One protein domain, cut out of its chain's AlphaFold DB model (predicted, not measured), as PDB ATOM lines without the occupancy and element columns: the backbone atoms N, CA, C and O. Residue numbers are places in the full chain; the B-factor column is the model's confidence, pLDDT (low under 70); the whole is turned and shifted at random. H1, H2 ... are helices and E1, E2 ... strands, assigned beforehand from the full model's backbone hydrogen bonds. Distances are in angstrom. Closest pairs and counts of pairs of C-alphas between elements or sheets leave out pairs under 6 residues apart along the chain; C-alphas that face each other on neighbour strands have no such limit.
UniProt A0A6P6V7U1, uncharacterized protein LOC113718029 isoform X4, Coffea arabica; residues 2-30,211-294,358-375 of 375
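Overview. This is residues 2 to 30, 211 to 294 and 358 to 375 of the 375 residues of the protein "uncharacterized protein LOC113718029 isoform X4" of Coffea arabica (UniProt A0A6P6V7U1). A strongly twisted six-stranded sheet runs through the middle, with the longest helix, H4, along one face at its E4 and E5 end and the shorter H2 slantwise on the opposite face. H1 lies side by side with H2 and only grazes the sheet, and short H5 sits off the sheet next to H4. You read 131 printed residues, in the order E1 H1 E2 E3 H2 E4 H3 E5 H4 H5 E6 E7: five named helices and seven named strands, a mixed class. The sheet, E1 E7 E6 E3 E4 E5, is mixed, parallel from E6 to E5 and antiparallel from E1 to E6. The whole is compact and rounded, with a radius of gyration of the C-alphas of 14.1 A and spans of 38 by 37 by 32 A.

Arrangement. Start at E3, residues 220 to 226, and E4, residues 247 to 251: they are parallel at 19 degrees, with N 223 and O 247 2.9 A apart, within hydrogen-bond range. Next is edge strand E5, residues 270 to 272, parallel to E4, with N 270 and O 248 at 2.8 A. On the other side of E3 find E6, residues 360 to 364, parallel to E3, with N 224 and O 362 at 3.2 A. E6 forms a hairpin with E7, residues 370 to 374, with N 361 and O 373 at 2.7 A. Edge strand E1, residues 9 to 11, is antiparallel to E7, with N 10 and O 372 at 2.7 A. H4, residues 275 to 286, is over E4 and, only just, E5 with 3 C-alphas, at a height over the sheet of 8.2 A; its closest C-alphas to E4 are Tyr 275 and Val 251, 6.6 A. H2, residues 233 to 240, is on the opposite face, 10.0 A in height, over E3. E3, H2, E4 make a strand-helix-strand unit, two parallel neighbour strands with a helix between, and so do E4, H3, E5, where H3 is residues 262 to 265; both crossovers are right-handed. H3 is near H2 and only just grazes the sheet, with 5 pairs of C-alphas within 10 A. H1, residues 14 to 21, touches H2 the same way at a shallow tilt of 16 degrees, closest at the C-alphas of Asp 18 and Gly 234, 4.2 A. H5, residues 291 to 294, touches H4 only at the corner, and only just, with 3 pairs of C-alphas within 8 A; the closest are Val 281 and Pro 291, 5.5 A. E2, residues 26 to 28, pairs with no named strand. In H1, H2 and H4 each O i to N i+4 pair is within hydrogen-bond range; H3 and H5 are too short for one.

Along the chain. Find C-alpha 9, where E1 begins, at (215.796, 252.189, 196.923). E3 spans 17.8 A and H4 16.1 A, from C-alpha 275 at (202.820, 256.917, 186.043). E7, 13.4 A, ends at C-alpha 374, (211.292, 248.937, 199.146).

Size, cuts and confidence. The C-alphas farthest apart are Glu 211 and Val 257, 41.6 A. Residues 31 to 210 and 295 to 357 are not printed; the gaps are 14.5 A and 23.8 A between C-alphas. Of the links printed whole, none is long. Mean pLDDT of the printed part is 81.6; residues 2, 211 to 212, 242 and 358 to 375 are under 70, among them E6 and E7.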
ATOM      1  N   LEU A   2     220.645 263.172 188.026       68.44
ATOM      2  CA  LEU A   2     220.777 263.718 189.381       68.44
ATOM      3  C   LEU A   2     220.567 262.587 190.393       68.44
ATOM      4  O   LEU A   2     219.576 261.865 190.318       68.44
ATOM      5  N   TYR A   3     221.503 262.421 191.324       72.88
ATOM      6  CA  TYR A   3     221.346 261.470 192.419       72.88
ATOM      7  C   TYR A   3     220.429 262.060 193.495       72.88
ATOM      8  O   TYR A   3     220.660 263.174 193.968       72.88
ATOM      9  N   TRP A   4     219.413 261.297 193.896       77.75
ATOM     10  CA  TRP A   4     218.539 261.617 195.021       77.75
ATOM     11  C   TRP A   4     218.553 260.448 196.018       77.75
ATOM     12  O   TRP A   4     218.057 259.369 195.679       77.75
ATOM     13  N   PRO A   5     219.137 260.613 197.219       73.56
ATOM     14  CA  PRO A   5     219.254 259.525 198.180       73.56
ATOM     15  C   PRO A   5     217.874 259.123 198.708       73.56
ATOM     16  O   PRO A   5     217.136 259.942 199.256       73.56
ATOM     17  N   MET A   6     217.544 257.840 198.576       83.25
ATOM     18  CA  MET A   6     216.330 257.239 199.123       83.25
ATOM     19  C   MET A   6     216.708 255.983 199.900       83.25
ATOM     20  O   MET A   6     217.325 255.073 199.355       83.25
ATOM     21  N   SER A   7     216.330 255.925 201.179       80.50
ATOM     22  CA  SER A   7     216.600 254.785 202.072       80.50
ATOM     23  C   SER A   7     215.897 253.498 201.648       80.50
ATOM     24  O   SER A   7     216.247 252.414 202.098       80.50
ATOM     25  N   ASN A   8     214.872 253.633 200.818       83.94
ATOM     26  CA  ASN A   8     214.033 252.565 200.323       83.94
ATOM     27  C   ASN A   8     214.274 252.287 198.839       83.94
ATOM     28  O   ASN A   8     213.351 251.885 198.148       83.94
ATOM     29  N   VAL A   9     215.474 252.526 198.312       89.44
ATOM     30  CA  VAL A   9     215.796 252.189 196.923       89.44
ATOM     31  C   VAL A   9     217.128 251.465 196.851       89.44
ATOM     32  O   VAL A   9     218.136 251.926 197.376       89.44
ATOM     33  N   LEU A  10     217.120 250.329 196.165       91.81
ATOM     34  CA  LEU A  10     218.287 249.533 195.840       91.81
ATOM     35  C   LEU A  10     218.703 249.780 194.392       91.81
ATOM     36  O   LEU A  10     217.893 249.706 193.461       91.81
ATOM     37  N   TYR A  11     219.995 250.041 194.222       92.81
ATOM     38  CA  TYR A  11     220.641 250.234 192.931       92.81
ATOM     39  C   TYR A  11     221.135 248.891 192.385       92.81
ATOM     40  O   TYR A  11     222.079 248.325 192.933       92.81
ATOM     41  N   VAL A  12     220.484 248.359 191.348       94.88
ATOM     42  CA  VAL A  12     220.721 246.988 190.864       94.88
ATOM     43  C   VAL A  12     220.993 247.001 189.365       94.88
ATOM     44  O   VAL A  12     220.267 247.627 188.594       94.88
ATOM     45  N   GLU A  13     222.039 246.293 188.948       94.75
ATOM     46  CA  GLU A  13     222.375 246.128 187.532       94.75
ATOM     47  C   GLU A  13     221.337 245.235 186.817       94.75
ATOM     48  O   GLU A  13     220.659 244.410 187.431       94.75
ATOM     49  N   GLY A  14     221.157 245.431 185.507       89.69
ATOM     50  CA  GLY A  14     220.097 244.790 184.736       89.69
ATOM     51  C   GLY A  14     220.124 243.264 184.714       89.69
ATOM     52  O   GLY A  14     219.076 242.661 184.925       89.69
ATOM     53  N   TYR A  15     221.280 242.646 184.497       93.31
ATOM     54  CA  TYR A  15     221.426 241.194 184.538       93.31
ATOM     55  C   TYR A  15     221.191 240.625 185.931       93.31
ATOM     56  O   TYR A  15     220.490 239.621 186.070       93.31
ATOM     57  N   ALA A  16     221.724 241.278 186.968       94.75
ATOM     58  CA  ALA A  16     221.436 240.898 188.348       94.75
ATOM     59  C   ALA A  16     219.931 240.940 188.637       94.75
ATOM     60  O   ALA A  16     219.404 240.034 189.282       94.75
ATOM     61  N   LEU A  17     219.229 241.955 188.123       93.81
ATOM     62  CA  LEU A  17     217.781 242.072 188.262       93.81
ATOM     63  C   LEU A  17     217.035 240.943 187.533       93.81
ATOM     64  O   LEU A  17     216.063 240.421 188.074       93.81
ATOM     65  N   ASP A  18     217.505 240.527 186.354       93.19
ATOM     66  CA  ASP A  18     216.935 239.383 185.632       93.19
ATOM     67  C   ASP A  18     217.143 238.074 186.415       93.19
ATOM     68  O   ASP A  18     216.193 237.319 186.625       93.19
ATOM     69  N   ARG A  19     218.356 237.822 186.931       93.88
ATOM     70  CA  ARG A  19     218.640 236.638 187.768       93.88
ATOM     71  C   ARG A  19     217.852 236.651 189.082       93.88
ATOM     72  O   ARG A  19     217.424 235.599 189.564       93.88
ATOM     73  N   PHE A  20     217.652 237.833 189.663       93.00
ATOM     74  CA  PHE A  20     216.795 238.034 190.827       93.00
ATOM     75  C   PHE A  20     215.346 237.672 190.506       93.00
ATOM     76  O   PHE A  20     214.763 236.863 191.221       93.00
ATOM     77  N   ALA A  21     214.787 238.190 189.409       92.75
ATOM     78  CA  ALA A  21     213.416 237.917 188.979       92.75
ATOM     79  C   ALA A  21     213.158 236.423 188.720       92.75
ATOM     80  O   ALA A  21     212.113 235.896 189.100       92.75
ATOM     81  N   GLU A  22     214.141 235.714 188.159       91.50
ATOM     82  CA  GLU A  22     214.118 234.253 187.986       91.50
ATOM     83  C   GLU A  22     214.184 233.471 189.313       91.50
ATOM     84  O   GLU A  22     214.005 232.253 189.332       91.50
ATOM     85  N   GLY A  23     214.442 234.147 190.437       89.81
ATOM     86  CA  GLY A  23     214.615 233.531 191.751       89.81
ATOM     87  C   GLY A  23     215.943 232.792 191.914       89.81
ATOM     88  O   GLY A  23     216.084 232.004 192.851       89.81
ATOM     89  N   LEU A  24     216.907 233.028 191.018       91.44
ATOM     90  CA  LEU A  24     218.249 232.459 191.115       91.44
ATOM     91  C   LEU A  24     219.112 233.246 192.098       91.44
ATOM     92  O   LEU A  24     219.958 232.658 192.769       91.44
ATOM     93  N   TRP A  25     218.927 234.567 192.158       93.19
ATOM     94  CA  TRP A  25     219.702 235.461 193.016       93.19
ATOM     95  C   TRP A  25     218.816 236.132 194.071       93.19
ATOM     96  O   TRP A  25     217.631 236.378 193.845       93.19
ATOM     97  N   ALA A  26     219.414 236.471 195.211       93.12
ATOM     98  CA  ALA A  26     218.831 237.347 196.221       93.12
ATOM     99  C   ALA A  26     219.671 238.622 196.370       93.12
ATOM    100  O   ALA A  26     220.882 238.620 196.135       93.12
ATOM    101  N   LEU A  27     219.019 239.710 196.773       93.62
ATOM    102  CA  LEU A  27     219.642 241.003 197.027       93.62
ATOM    103  C   LEU A  27     219.859 241.158 198.530       93.62
ATOM    104  O   LEU A  27     218.902 241.133 199.301       93.62
ATOM    105  N   GLN A  28     221.105 241.339 198.951       93.56
ATOM    106  CA  GLN A  28     221.459 241.610 200.339       93.56
ATOM    107  C   GLN A  28     221.745 243.109 200.506       93.56
ATOM    108  O   GLN A  28     222.801 243.568 200.061       93.56
ATOM    109  N   PRO A  29     220.852 243.892 201.141       92.94
ATOM    110  CA  PRO A  29     221.139 245.284 201.462       92.94
ATOM    111  C   PRO A  29     222.410 245.411 202.305       92.94
ATOM    112  O   PRO A  29     222.689 244.582 203.174       92.94
ATOM    113  N   VAL A  30     223.170 246.474 202.062       92.44
ATOM    114  CA  VAL A  30     224.397 246.780 202.801       92.44
ATOM    115  C   VAL A  30     224.353 248.206 203.316       92.44
ATOM    116  O   VAL A  30     223.710 249.070 202.728       92.44
ATOM    117  N   GLU A 211     218.729 233.540 206.111       62.53
ATOM    118  CA  GLU A 211     219.379 233.918 207.376       62.53
ATOM    119  C   GLU A 211     219.845 235.384 207.421       62.53
ATOM    120  O   GLU A 211     220.263 235.868 208.471       62.53
ATOM    121  N   ARG A 212     219.790 236.114 206.297       67.12
ATOM    122  CA  ARG A 212     220.522 237.388 206.131       67.12
ATOM    123  C   ARG A 212     219.666 238.619 205.827       67.12
ATOM    124  O   ARG A 212     220.210 239.617 205.363       67.12
ATOM    125  N   GLY A 213     218.351 238.570 206.058       81.69
ATOM    126  CA  GLY A 213     217.455 239.697 205.738       81.69
ATOM    127  C   GLY A 213     217.509 240.085 204.255       81.69
ATOM    128  O   GLY A 213     217.452 241.262 203.910       81.69
ATOM    129  N   CYS A 214     217.724 239.091 203.392       89.69
ATOM    130  CA  CYS A 214     217.833 239.284 201.956       89.69
ATOM    131  C   CYS A 214     216.453 239.437 201.331       89.69
ATOM    132  O   CYS A 214     215.478 238.859 201.801       89.69
ATOM    133  N   ILE A 215     216.415 240.176 200.233       90.69
ATOM    134  CA  ILE A 215     215.235 240.334 199.398       90.69
ATOM    135  C   ILE A 215     215.340 239.321 198.269       90.69
ATOM    136  O   ILE A 215     216.374 239.195 197.610       90.69
ATOM    137  N   THR A 216     214.261 238.595 198.044       91.06
ATOM    138  CA  THR A 216     214.103 237.575 197.011       91.06
ATOM    139  C   THR A 216     212.998 237.991 196.043       91.06
ATOM    140  O   THR A 216     212.208 238.889 196.332       91.06
ATOM    141  N   SER A 217     212.884 237.323 194.893       90.00
ATOM    142  CA  SER A 217     211.781 237.594 193.955       90.00
ATOM    143  C   SER A 217     210.393 237.366 194.545       90.00
ATOM    144  O   SER A 217     209.420 237.883 194.004       90.00
ATOM    145  N   ARG A 218     210.283 236.606 195.642       88.38
ATOM    146  CA  ARG A 218     209.013 236.372 196.343       88.38
ATOM    147  C   ARG A 218     208.552 237.573 197.155       88.38
ATOM    148  O   ARG A 218     207.376 237.634 197.485       88.38
ATOM    149  N   ASP A 219     209.466 238.487 197.462       89.38
ATOM    150  CA  ASP A 219     209.183 239.698 198.231       89.38
ATOM    151  C   ASP A 219     208.718 240.855 197.326       89.38
ATOM    152  O   ASP A 219     208.457 241.953 197.809       89.38
ATOM    153  N   VAL A 220     208.637 240.630 196.008       91.44
ATOM    154  CA  VAL A 220     208.149 241.615 195.037       91.44
ATOM    155  C   VAL A 220     206.635 241.500 194.917       91.44
ATOM    156  O   VAL A 220     206.125 240.503 194.411       91.44
ATOM    157  N   ASP A 221     205.927 242.555 195.313       91.56
ATOM    158  CA  ASP A 221     204.463 242.622 195.218       91.56
ATOM    159  C   ASP A 221     203.992 243.182 193.871       91.56
ATOM    160  O   ASP A 221     202.929 242.827 193.367       91.56
ATOM    161  N   SER A 222     204.777 244.073 193.258       93.69
ATOM    162  CA  SER A 222     204.412 244.710 191.989       93.69
ATOM    163  C   SER A 222     205.617 245.038 191.112       93.69
ATOM    164  O   SER A 222     206.716 245.325 191.596       93.69
ATOM    165  N   VAL A 223     205.390 245.004 189.799       94.62
ATOM    166  CA  VAL A 223     206.385 245.310 188.766       94.62
ATOM    167  C   VAL A 223     205.802 246.355 187.827       94.62
ATOM    168  O   VAL A 223     204.721 246.154 187.278       94.62
ATOM    169  N   ILE A 224     206.525 247.457 187.616       95.44
ATOM    170  CA  ILE A 224     206.121 248.516 186.684       95.44
ATOM    171  C   ILE A 224     207.075 248.545 185.498       95.44
ATOM    172  O   ILE A 224     208.295 248.594 185.675       95.44
ATOM    173  N   LEU A 225     206.517 248.587 184.291       94.69
ATOM    174  CA  LEU A 225     207.287 248.655 183.057       94.69
ATOM    175  C   LEU A 225     206.540 249.402 181.935       94.69
ATOM    176  O   LEU A 225     205.311 249.519 181.978       94.69
ATOM    177  N   PRO A 226     207.266 249.915 180.925       94.81
ATOM    178  CA  PRO A 226     206.683 250.413 179.679       94.81
ATOM    179  C   PRO A 226     205.754 249.389 179.019       94.81
ATOM    180  O   PRO A 226     206.042 248.189 179.022       94.81
ATOM    181  N   ILE A 227     204.663 249.857 178.404       95.12
ATOM    182  CA  ILE A 227     203.641 248.983 177.803       95.12
ATOM    183  C   ILE A 227     204.195 248.030 176.742       95.12
ATOM    184  O   ILE A 227     203.658 246.942 176.567       95.12
ATOM    185  N   ASN A 228     205.257 248.415 176.040       93.31
ATOM    186  CA  ASN A 228     205.847 247.639 174.955       93.31
ATOM    187  C   ASN A 228     207.177 246.957 175.319       93.31
ATOM    188  O   ASN A 228     207.827 246.413 174.432       93.31
ATOM    189  N   ALA A 229     207.559 246.937 176.603       93.38
ATOM    190  CA  ALA A 229     208.815 246.355 177.092       93.38
ATOM    191  C   ALA A 229     208.623 245.084 177.949       93.38
ATOM    192  O   ALA A 229     209.472 244.745 178.774       93.38
ATOM    193  N   CYS A 230     207.514 244.356 177.780       91.75
ATOM    194  CA  CYS A 230     207.203 243.157 178.576       91.75
ATOM    195  C   CYS A 230     207.985 241.904 178.145       91.75
ATOM    196  O   CYS A 230     207.871 240.854 178.773       91.75
ATOM    197  N   GLY A 231     208.784 242.012 177.082       90.25
ATOM    198  CA  GLY A 231     209.626 240.947 176.548       90.25
ATOM    199  C   GLY A 231     211.012 240.854 177.181       90.25
ATOM    200  O   GLY A 231     211.848 240.134 176.654       90.25
ATOM    201  N   GLY A 232     211.306 241.569 178.268       88.94
ATOM    202  CA  GLY A 232     212.553 241.370 179.013       88.94
ATOM    203  C   GLY A 232     212.539 240.071 179.826       88.94
ATOM    204  O   GLY A 232     211.473 239.609 180.242       88.94
ATOM    205  N   ASP A 233     213.713 239.503 180.101       89.94
ATOM    206  CA  ASP A 233     213.830 238.249 180.857       89.94
ATOM    207  C   ASP A 233     213.256 238.377 182.272       89.94
ATOM    208  O   ASP A 233     212.446 237.540 182.670       89.94
ATOM    209  N   GLY A 234     213.545 239.470 182.985       90.62
ATOM    210  CA  GLY A 234     212.939 239.722 184.292       90.62
ATOM    211  C   GLY A 234     211.411 239.854 184.256       90.62
ATOM    212  O   GLY A 234     210.721 239.293 185.107       90.62
ATOM    213  N   ALA A 235     210.851 240.528 183.243       91.56
ATOM    214  CA  ALA A 235     209.398 240.657 183.092       91.56
ATOM    215  C   ALA A 235     208.736 239.292 182.837       91.56
ATOM    216  O   ALA A 235     207.738 238.949 183.477       91.56
ATOM    217  N   ARG A 236     209.332 238.474 181.959       91.69
ATOM    218  CA  ARG A 236     208.880 237.101 181.693       91.69
ATOM    219  C   ARG A 236     209.007 236.199 182.917       91.69
ATOM    220  O   ARG A 236     208.102 235.402 183.177       91.69
ATOM    221  N   ALA A 237     210.087 236.325 183.683       92.00
ATOM    222  CA  ALA A 237     210.292 235.559 184.907       92.00
ATOM    223  C   ALA A 237     209.197 235.853 185.944       92.00
ATOM    224  O   ALA A 237     208.558 234.929 186.449       92.00
ATOM    225  N   PHE A 238     208.885 237.131 186.183       92.31
ATOM    226  CA  PHE A 238     207.794 237.509 187.085       92.31
ATOM    227  C   PHE A 238     206.413 237.068 186.579       92.31
ATOM    228  O   PHE A 238     205.603 236.579 187.365       92.31
ATOM    229  N   ALA A 239     206.150 237.166 185.272       91.38
ATOM    230  CA  ALA A 239     204.873 236.748 184.685       91.38
ATOM    231  C   ALA A 239     204.637 235.223 184.737       91.38
ATOM    232  O   ALA A 239     203.496 234.756 184.868       91.38
ATOM    233  N   SER A 240     205.712 234.438 184.623       88.00
ATOM    234  CA  SER A 240     205.671 232.971 184.581       88.00
ATOM    235  C   SER A 240     205.768 232.298 185.955       88.00
ATOM    236  O   SER A 240     205.496 231.100 186.058       88.00
ATOM    237  N   ASN A 241     206.092 233.040 187.021       74.31
ATOM    238  CA  ASN A 241     206.220 232.494 188.371       74.31
ATOM    239  C   ASN A 241     204.893 231.870 188.849       74.31
ATOM    240  O   ASN A 241     203.875 232.540 188.969       74.31
ATOM    241  N   GLN A 242     204.880 230.561 189.109       62.53
ATOM    242  CA  GLN A 242     203.636 229.830 189.390       62.53
ATOM    243  C   GLN A 242     203.164 229.924 190.847       62.53
ATOM    244  O   GLN A 242     202.026 229.557 191.128       62.53
ATOM    245  N   LYS A 243     204.017 230.365 191.782       72.31
ATOM    246  CA  LYS A 243     203.691 230.339 193.220       72.31
ATOM    247  C   LYS A 243     203.160 231.670 193.733       72.31
ATOM    248  O   LYS A 243     202.171 231.682 194.455       72.31
ATOM    249  N   ILE A 244     203.832 232.764 193.389       75.81
ATOM    250  CA  ILE A 244     203.464 234.126 193.783       75.81
ATOM    251  C   ILE A 244     203.758 235.006 192.573       75.81
ATOM    252  O   ILE A 244     204.906 235.083 192.135       75.81
ATOM    253  N   LYS A 245     202.710 235.603 192.002       85.31
ATOM    254  CA  LYS A 245     202.824 236.512 190.861       85.31
ATOM    255  C   LYS A 245     202.684 237.946 191.358       85.31
ATOM    256  O   LYS A 245     201.634 238.247 191.929       85.31
ATOM    257  N   PRO A 246     203.683 238.817 191.146       92.31
ATOM    258  CA  PRO A 246     203.501 240.232 191.422       92.31
ATOM    259  C   PRO A 246     202.446 240.825 190.486       92.31
ATOM    260  O   PRO A 246     202.259 240.361 189.358       92.31
ATOM    261  N   LEU A 247     201.807 241.907 190.923       92.88
ATOM    262  CA  LEU A 247     200.968 242.723 190.057       92.88
ATOM    263  C   LEU A 247     201.833 243.403 188.988       92.88
ATOM    264  O   LEU A 247     202.620 244.302 189.291       92.88
ATOM    265  N   ILE A 248     201.664 243.004 187.728       94.56
ATOM    266  CA  ILE A 248     202.344 243.636 186.594       94.56
ATOM    267  C   ILE A 248     201.540 244.861 186.150       94.56
ATOM    268  O   ILE A 248     200.354 244.759 185.836       94.56
ATOM    269  N   ILE A 249     202.187 246.025 186.112       95.94
ATOM    270  CA  ILE A 249     201.596 247.312 185.736       95.94
ATOM    271  C   ILE A 249     202.307 247.833 184.487       95.94
ATOM    272  O   ILE A 249     203.492 248.164 184.520       95.94
ATOM    273  N   ALA A 250     201.568 247.932 183.386       95.88
ATOM    274  CA  ALA A 250     202.096 248.332 182.089       95.88
ATOM    275  C   ALA A 250     201.673 249.773 181.752       95.88
ATOM    276  O   ALA A 250     200.479 250.068 181.651       95.88
ATOM    277  N   VAL A 251     202.641 250.680 181.602       96.56
ATOM    278  CA  VAL A 251     202.404 252.128 181.457       96.56
ATOM    279  C   VAL A 251     202.419 252.543 179.986       96.56
ATOM    280  O   VAL A 251     203.435 252.382 179.315       96.56
ATOM    281  N   LYS A 252     201.306 253.100 179.487       95.94
ATOM    282  CA  LYS A 252     201.140 253.489 178.075       95.94
ATOM    283  C   LYS A 252     201.974 254.697 177.655       95.94
ATOM    284  O   LYS A 252     202.528 254.666 176.572       95.94
ATOM    285  N   GLU A 253     202.058 255.745 178.476       92.88
ATOM    286  CA  GLU A 253     202.770 256.979 178.088       92.88
ATOM    287  C   GLU A 253     204.288 256.805 177.923       92.88
ATOM    288  O   GLU A 253     204.941 257.689 177.373       92.88
ATOM    289  N   ASN A 254     204.860 255.715 178.444       86.38
ATOM    290  CA  ASN A 254     206.269 255.402 178.272       86.38
ATOM    291  C   ASN A 254     206.401 254.386 177.139       86.38
ATOM    292  O   ASN A 254     206.247 253.185 177.356       86.38
ATOM    293  N   GLU A 255     206.626 254.887 175.931       81.50
ATOM    294  CA  GLU A 255     206.846 254.071 174.744       81.50
ATOM    295  C   GLU A 255     208.343 253.903 174.483       81.50
ATOM    296  O   GLU A 255     209.155 254.798 174.709       81.50
ATOM    297  N   THR A 256     208.702 252.720 174.003       88.69
ATOM    298  CA  THR A 256     210.071 252.345 173.627       88.69
ATOM    299  C   THR A 256     210.123 251.926 172.158       88.69
ATOM    300  O   THR A 256     209.085 251.816 171.511       88.69
ATOM    301  N   VAL A 257     211.307 251.611 171.631       88.56
ATOM    302  CA  VAL A 257     211.449 250.990 170.296       88.56
ATOM    303  C   VAL A 257     210.969 249.532 170.237       88.56
ATOM    304  O   VAL A 257     210.905 248.937 169.166       88.56
ATOM    305  N   LEU A 258     210.622 248.939 171.381       90.31
ATOM    306  CA  LEU A 258     210.193 247.548 171.486       90.31
ATOM    307  C   LEU A 258     208.718 247.372 171.086       90.31
ATOM    308  O   LEU A 258     207.946 248.324 170.974       90.31
ATOM    309  N   SER A 259     208.291 246.123 170.892       92.19
ATOM    310  CA  SER A 259     206.915 245.786 170.476       92.19
ATOM    311  C   SER A 259     206.266 244.700 171.336       92.19
ATOM    312  O   SER A 259     205.282 244.068 170.941       92.19
ATOM    313  N   ASP A 260     206.820 244.457 172.518       92.62
ATOM    314  CA  ASP A 260     206.459 243.336 173.371       92.62
ATOM    315  C   ASP A 260     205.428 243.764 174.408       92.62
ATOM    316  O   ASP A 260     205.743 244.130 175.539       92.62
ATOM    317  N   THR A 261     204.167 243.747 173.982       94.81
ATOM    318  CA  THR A 261     203.025 244.111 174.828       94.81
ATOM    319  C   THR A 261     202.530 242.932 175.669       94.81
ATOM    320  O   THR A 261     202.686 241.780 175.248       94.81
ATOM    321  N   PRO A 262     201.859 243.182 176.815       94.12
ATOM    322  CA  PRO A 262     201.256 242.118 177.613       94.12
ATOM    323  C   PRO A 262     200.331 241.217 176.787       94.12
ATOM    324  O   PRO A 262     200.449 239.997 176.841       94.12
ATOM    325  N   THR A 263     199.482 241.810 175.938       95.06
ATOM    326  CA  THR A 263     198.556 241.079 175.060       95.06
ATOM    327  C   THR A 263     199.283 240.163 174.076       95.06
ATOM    328  O   THR A 263     198.887 239.012 173.920       95.06
ATOM    329  N   LYS A 264     200.357 240.645 173.430       95.12
ATOM    330  CA  LYS A 264     201.154 239.857 172.470       95.12
ATOM    331  C   LYS A 264     201.819 238.652 173.140       95.12
ATOM    332  O   LYS A 264     201.964 237.610 172.511       95.12
ATOM    333  N   LEU A 265     202.214 238.803 174.404       94.19
ATOM    334  CA  LEU A 265     202.934 237.786 175.169       94.19
ATOM    335  C   LEU A 265     202.037 236.914 176.062       94.19
ATOM    336  O   LEU A 265     202.545 236.004 176.712       94.19
ATOM    337  N   GLY A 266     200.729 237.183 176.126       94.19
ATOM    338  CA  GLY A 266     199.816 236.483 177.036       94.19
ATOM    339  C   GLY A 266     200.111 236.741 178.520       94.19
ATOM    340  O   GLY A 266     199.857 235.877 179.357       94.19
ATOM    341  N   ILE A 267     200.672 237.907 178.849       93.19
ATOM    342  CA  ILE A 267     200.985 238.318 180.220       93.19
ATOM    343  C   ILE A 267     199.777 239.051 180.811       93.19
ATOM    344  O   ILE A 267     199.285 240.023 180.237       93.19
ATOM    345  N   GLU A 268     199.318 238.606 181.979       92.88
ATOM    346  CA  GLU A 268     198.306 239.317 182.759       92.88
ATOM    347  C   GLU A 268     198.921 240.580 183.374       92.88
ATOM    348  O   GLU A 268     199.857 240.502 184.171       92.88
ATOM    349  N   ALA A 269     198.413 241.751 182.985       93.69
ATOM    350  CA  ALA A 269     198.903 243.036 183.468       93.69
ATOM    351  C   ALA A 269     197.777 244.073 183.565       93.69
ATOM    352  O   ALA A 269     196.898 244.153 182.702       93.69
ATOM    353  N   VAL A 270     197.852 244.940 184.574       94.75
ATOM    354  CA  VAL A 270     197.022 246.143 184.666       94.75
ATOM    355  C   VAL A 270     197.643 247.219 183.791       94.75
ATOM    356  O   VAL A 270     198.729 247.727 184.064       94.75
ATOM    357  N   THR A 271     196.942 247.586 182.724       95.38
ATOM    358  CA  THR A 271     197.394 248.666 181.848       95.38
ATOM    359  C   THR A 271     196.917 250.017 182.368       95.38
ATOM    360  O   THR A 271     195.725 250.207 182.628       95.38
ATOM    361  N   VAL A 272     197.839 250.969 182.468       95.19
ATOM    362  CA  VAL A 272     197.586 252.346 182.906       95.19
ATOM    363  C   VAL A 272     198.057 253.340 181.852       95.19
ATOM    364  O   VAL A 272     198.916 253.048 181.026       95.19
ATOM    365  N   SER A 273     197.469 254.526 181.855       95.69
ATOM    366  CA  SER A 273     197.748 255.602 180.908       95.69
ATOM    367  C   SER A 273     199.088 256.260 181.210       95.69
ATOM    368  O   SER A 273     199.843 256.532 180.287       95.69
ATOM    369  N   ASN A 274     199.387 256.483 182.493       94.94
ATOM    370  CA  ASN A 274     200.556 257.225 182.956       94.94
ATOM    371  C   ASN A 274     201.065 256.753 184.327       94.94
ATOM    372  O   ASN A 274     200.419 255.949 185.004       94.94
ATOM    373  N   TYR A 275     202.218 257.267 184.755       92.38
ATOM    374  CA  TYR A 275     202.820 256.917 186.043       92.38
ATOM    375  C   TYR A 275     202.009 257.395 187.256       92.38
ATOM    376  O   TYR A 275     202.079 256.770 188.312       92.38
ATOM    377  N   TRP A 276     201.197 258.451 187.135       94.31
ATOM    378  CA  TRP A 276     200.307 258.872 188.229       94.31
ATOM    379  C   TRP A 276     199.229 257.825 188.494       94.31
ATOM    380  O   TRP A 276     198.933 257.486 189.638       94.31
ATOM    381  N   GLU A 277     198.675 257.270 187.424       94.19
ATOM    382  CA  GLU A 277     197.733 256.167 187.500       94.19
ATOM    383  C   GLU A 277     198.407 254.885 188.004       94.19
ATOM    384  O   GLU A 277     197.825 254.196 188.841       94.19
ATOM    385  N   ALA A 278     199.652 254.608 187.591       93.94
ATOM    386  CA  ALA A 278     200.446 253.501 188.135       93.94
ATOM    387  C   ALA A 278     200.591 253.598 189.665       93.94
ATOM    388  O   ALA A 278     200.360 252.617 190.367       93.94
ATOM    389  N   ILE A 279     200.895 254.790 190.195       93.44
ATOM    390  CA  ILE A 279     200.983 255.033 191.643       93.44
ATOM    391  C   ILE A 279     199.640 254.755 192.330       93.44
ATOM    392  O   ILE A 279     199.611 254.126 193.384       93.44
ATOM    393  N   GLY A 280     198.521 255.178 191.732       92.69
ATOM    394  CA  GLY A 280     197.184 254.879 192.255       92.69
ATOM    395  C   GLY A 280     196.885 253.377 192.302       92.69
ATOM    396  O   GLY A 280     196.338 252.886 193.290       92.69
ATOM    397  N   VAL A 281     197.293 252.636 191.268       93.88
ATOM    398  CA  VAL A 281     197.184 251.170 191.221       93.88
ATOM    399  C   VAL A 281     198.029 250.519 192.317       93.88
ATOM    400  O   VAL A 281     197.522 249.653 193.025       93.88
ATOM    401  N   ILE A 282     199.272 250.972 192.519       92.88
ATOM    402  CA  ILE A 282     200.140 250.482 193.601       92.88
ATOM    403  C   ILE A 282     199.527 250.769 194.969       92.88
ATOM    404  O   ILE A 282     199.515 249.893 195.827       92.88
ATOM    405  N   ALA A 283     198.996 251.975 195.182       93.31
ATOM    406  CA  ALA A 283     198.378 252.352 196.449       93.31
ATOM    407  C   ALA A 283     197.155 251.475 196.771       93.31
ATOM    408  O   ALA A 283     197.019 251.013 197.902       93.31
ATOM    409  N   ALA A 284     196.299 251.202 195.779       92.56
ATOM    410  CA  ALA A 284     195.168 250.291 195.935       92.56
ATOM    411  C   ALA A 284     195.634 248.854 196.221       92.56
ATOM    412  O   ALA A 284     195.163 248.239 197.177       92.56
ATOM    413  N   HIS A 285     196.617 248.360 195.461       90.88
ATOM    414  CA  HIS A 285     197.174 247.021 195.646       90.88
ATOM    415  C   HIS A 285     197.796 246.843 197.040       90.88
ATOM    416  O   HIS A 285     197.467 245.884 197.735       90.88
ATOM    417  N   LYS A 286     198.587 247.823 197.504       88.38
ATOM    418  CA  LYS A 286     199.154 247.887 198.864       88.38
ATOM    419  C   LYS A 286     198.074 247.852 199.951       88.38
ATOM    420  O   LYS A 286     198.304 247.300 201.021       88.38
ATOM    421  N   ALA A 287     196.899 248.422 199.690       92.19
ATOM    422  CA  ALA A 287     195.765 248.411 200.613       92.19
ATOM    423  C   ALA A 287     194.906 247.128 200.540       92.19
ATOM    424  O   ALA A 287     193.886 247.051 201.222       92.19
ATOM    425  N   GLY A 288     195.266 246.143 199.707       90.56
ATOM    426  CA  GLY A 288     194.450 244.945 199.470       90.56
ATOM    427  C   GLY A 288     193.169 245.219 198.672       90.56
ATOM    428  O   GLY A 288     192.240 244.414 198.688       90.56
ATOM    429  N   VAL A 289     193.096 246.364 197.985       90.62
ATOM    430  CA  VAL A 289     191.949 246.779 197.175       90.62
ATOM    431  C   VAL A 289     192.216 246.436 195.716       90.62
ATOM    432  O   VAL A 289     193.221 246.857 195.149       90.62
ATOM    433  N   ASP A 290     191.282 245.731 195.078       87.75
ATOM    434  CA  ASP A 290     191.318 245.508 193.632       87.75
ATOM    435  C   ASP A 290     191.220 246.860 192.886       87.75
ATOM    436  O   ASP A 290     190.159 247.500 192.924       87.75
ATOM    437  N   PRO A 291     192.273 247.299 192.164       86.12
ATOM    438  CA  PRO A 291     192.290 248.586 191.468       86.12
ATOM    439  C   PRO A 291     191.181 248.719 190.415       86.12
ATOM    440  O   PRO A 291     190.701 249.823 190.144       86.12
ATOM    441  N   ILE A 292     190.722 247.603 189.835       84.06
ATOM    442  CA  ILE A 292     189.630 247.587 188.853       84.06
ATOM    443  C   ILE A 292     188.297 247.959 189.530       84.06
ATOM    444  O   ILE A 292     187.389 248.461 188.864       84.06
ATOM    445  N   SER A 293     188.165 247.769 190.849       85.50
ATOM    446  CA  SER A 293     186.970 248.143 191.631       85.50
ATOM    447  C   SER A 293     186.763 249.642 191.736       85.50
ATOM    448  O   SER A 293     185.633 250.095 191.896       85.50
ATOM    449  N   LEU A 294     187.832 250.415 191.571       83.25
ATOM    450  CA  LEU A 294     187.795 251.872 191.634       83.25
ATOM    451  C   LEU A 294     187.402 252.509 190.289       83.25
ATOM    452  O   LEU A 294     187.251 253.728 190.190       83.25
ATOM    453  N   SER A 358     206.909 247.408 205.289       27.44
ATOM    454  CA  SER A 358     207.615 247.538 203.998       27.44
ATOM    455  C   SER A 358     207.002 246.701 202.854       27.44
ATOM    456  O   SER A 358     206.485 245.622 203.118       27.44
ATOM    457  N   ILE A 359     207.112 247.165 201.599       30.61
ATOM    458  CA  ILE A 359     206.747 246.499 200.323       30.61
ATOM    459  C   ILE A 359     207.885 246.659 199.316       30.61
ATOM    460  O   ILE A 359     208.441 247.740 199.244       30.61
ATOM    461  N   VAL A 360     208.201 245.680 198.466       33.34
ATOM    462  CA  VAL A 360     209.197 245.866 197.386       33.34
ATOM    463  C   VAL A 360     208.512 246.093 196.030       33.34
ATOM    464  O   VAL A 360     207.778 245.238 195.540       33.34
ATOM    465  N   ALA A 361     208.751 247.248 195.399       29.67
ATOM    466  CA  ALA A 361     208.309 247.606 194.051       29.67
ATOM    467  C   ALA A 361     209.510 247.772 193.106       29.67
ATOM    468  O   ALA A 361     210.353 248.648 193.296       29.67
ATOM    469  N   VAL A 362     209.582 246.973 192.042       33.97
ATOM    470  CA  VAL A 362     210.651 247.082 191.035       33.97
ATOM    471  C   VAL A 362     210.236 248.078 189.951       33.97
ATOM    472  O   VAL A 362     209.234 247.867 189.265       33.97
ATOM    473  N   THR A 363     211.010 249.152 189.773       29.64
ATOM    474  CA  THR A 363     210.845 250.098 188.660       29.64
ATOM    475  C   THR A 363     211.980 249.928 187.658       29.64
ATOM    476  O   THR A 363     213.148 250.193 187.953       29.64
ATOM    477  N   VAL A 364     211.635 249.535 186.434       29.25
ATOM    478  CA  VAL A 364     212.577 249.527 185.311       29.25
ATOM    479  C   VAL A 364     212.406 250.843 184.547       29.25
ATOM    480  O   VAL A 364     211.446 251.005 183.796       29.25
ATOM    481  N   SER A 365     213.305 251.809 184.774       25.41
ATOM    482  CA  SER A 365     213.393 253.039 183.973       25.41
ATOM    483  C   SER A 365     214.487 252.886 182.915       25.41
ATOM    484  O   SER A 365     215.559 252.359 183.204       25.41
ATOM    485  N   ILE A 366     214.207 253.321 181.684       28.91
ATOM    486  CA  ILE A 366     215.069 253.103 180.508       28.91
ATOM    487  C   ILE A 366     216.173 254.164 180.344       28.91
ATOM    488  O   ILE A 366     217.090 253.954 179.565       28.91
ATOM    489  N   CYS A 367     216.204 255.229 181.149       25.02
ATOM    490  CA  CYS A 367     217.427 256.029 181.290       25.02
ATOM    491  C   CYS A 367     218.200 255.523 182.512       25.02
ATOM    492  O   CYS A 367     217.717 255.701 183.626       25.02
ATOM    493  N   GLN A 368     219.355 254.886 182.292       31.02
ATOM    494  CA  GLN A 368     220.517 254.703 183.193       31.02
ATOM    495  C   GLN A 368     220.331 254.205 184.655       31.02
ATOM    496  O   GLN A 368     221.324 254.028 185.361       31.02
ATOM    497  N   LEU A 369     219.117 253.932 185.145       27.66
ATOM    498  CA  LEU A 369     218.858 253.426 186.500       27.66
ATOM    499  C   LEU A 369     217.696 252.420 186.504       27.66
ATOM    500  O   LEU A 369     216.524 252.793 186.423       27.66
ATOM    501  N   LYS A 370     218.018 251.135 186.690       36.81
ATOM    502  CA  LYS A 370     217.051 250.135 187.157       36.81
ATOM    503  C   LYS A 370     217.043 250.188 188.686       36.81
ATOM    504  O   LYS A 370     218.067 249.967 189.328       36.81
ATOM    505  N   MET A 371     215.908 250.562 189.266       29.80
ATOM    506  CA  MET A 371     215.773 250.769 190.709       29.80
ATOM    507  C   MET A 371     214.753 249.791 191.276       29.80
ATOM    508  O   MET A 371     213.610 249.729 190.827       29.80
ATOM    509  N   VAL A 372     215.157 249.047 192.303       31.55
ATOM    510  CA  VAL A 372     214.233 248.255 193.118       31.55
ATOM    511  C   VAL A 372     213.895 249.083 194.349       31.55
ATOM    512  O   VAL A 372     214.756 249.330 195.181       31.55
ATOM    513  N   SER A 373     212.664 249.564 194.458       29.89
ATOM    514  CA  SER A 373     212.182 250.305 195.624       29.89
ATOM    515  C   SER A 373     211.641 249.346 196.689       29.89
ATOM    516  O   SER A 373     211.050 248.334 196.342       29.89
ATOM    517  N   ILE A 374     211.815 249.654 197.973       31.34
ATOM    518  CA  ILE A 374     211.292 248.937 199.146       31.34
ATOM    519  C   ILE A 374     210.384 249.900 199.947       31.34
ATOM    520  O   ILE A 374     210.772 250.408 200.992       31.34
ATOM    521  N   LEU A 375     209.204 250.236 199.422       30.95
ATOM    522  CA  LEU A 375     208.200 251.153 199.991       30.95
ATOM    523  C   LEU A 375     207.643 250.789 201.375       30.95
ATOM    524  O   LEU A 375     206.790 249.874 201.463       30.95
TER     525      LEU A 375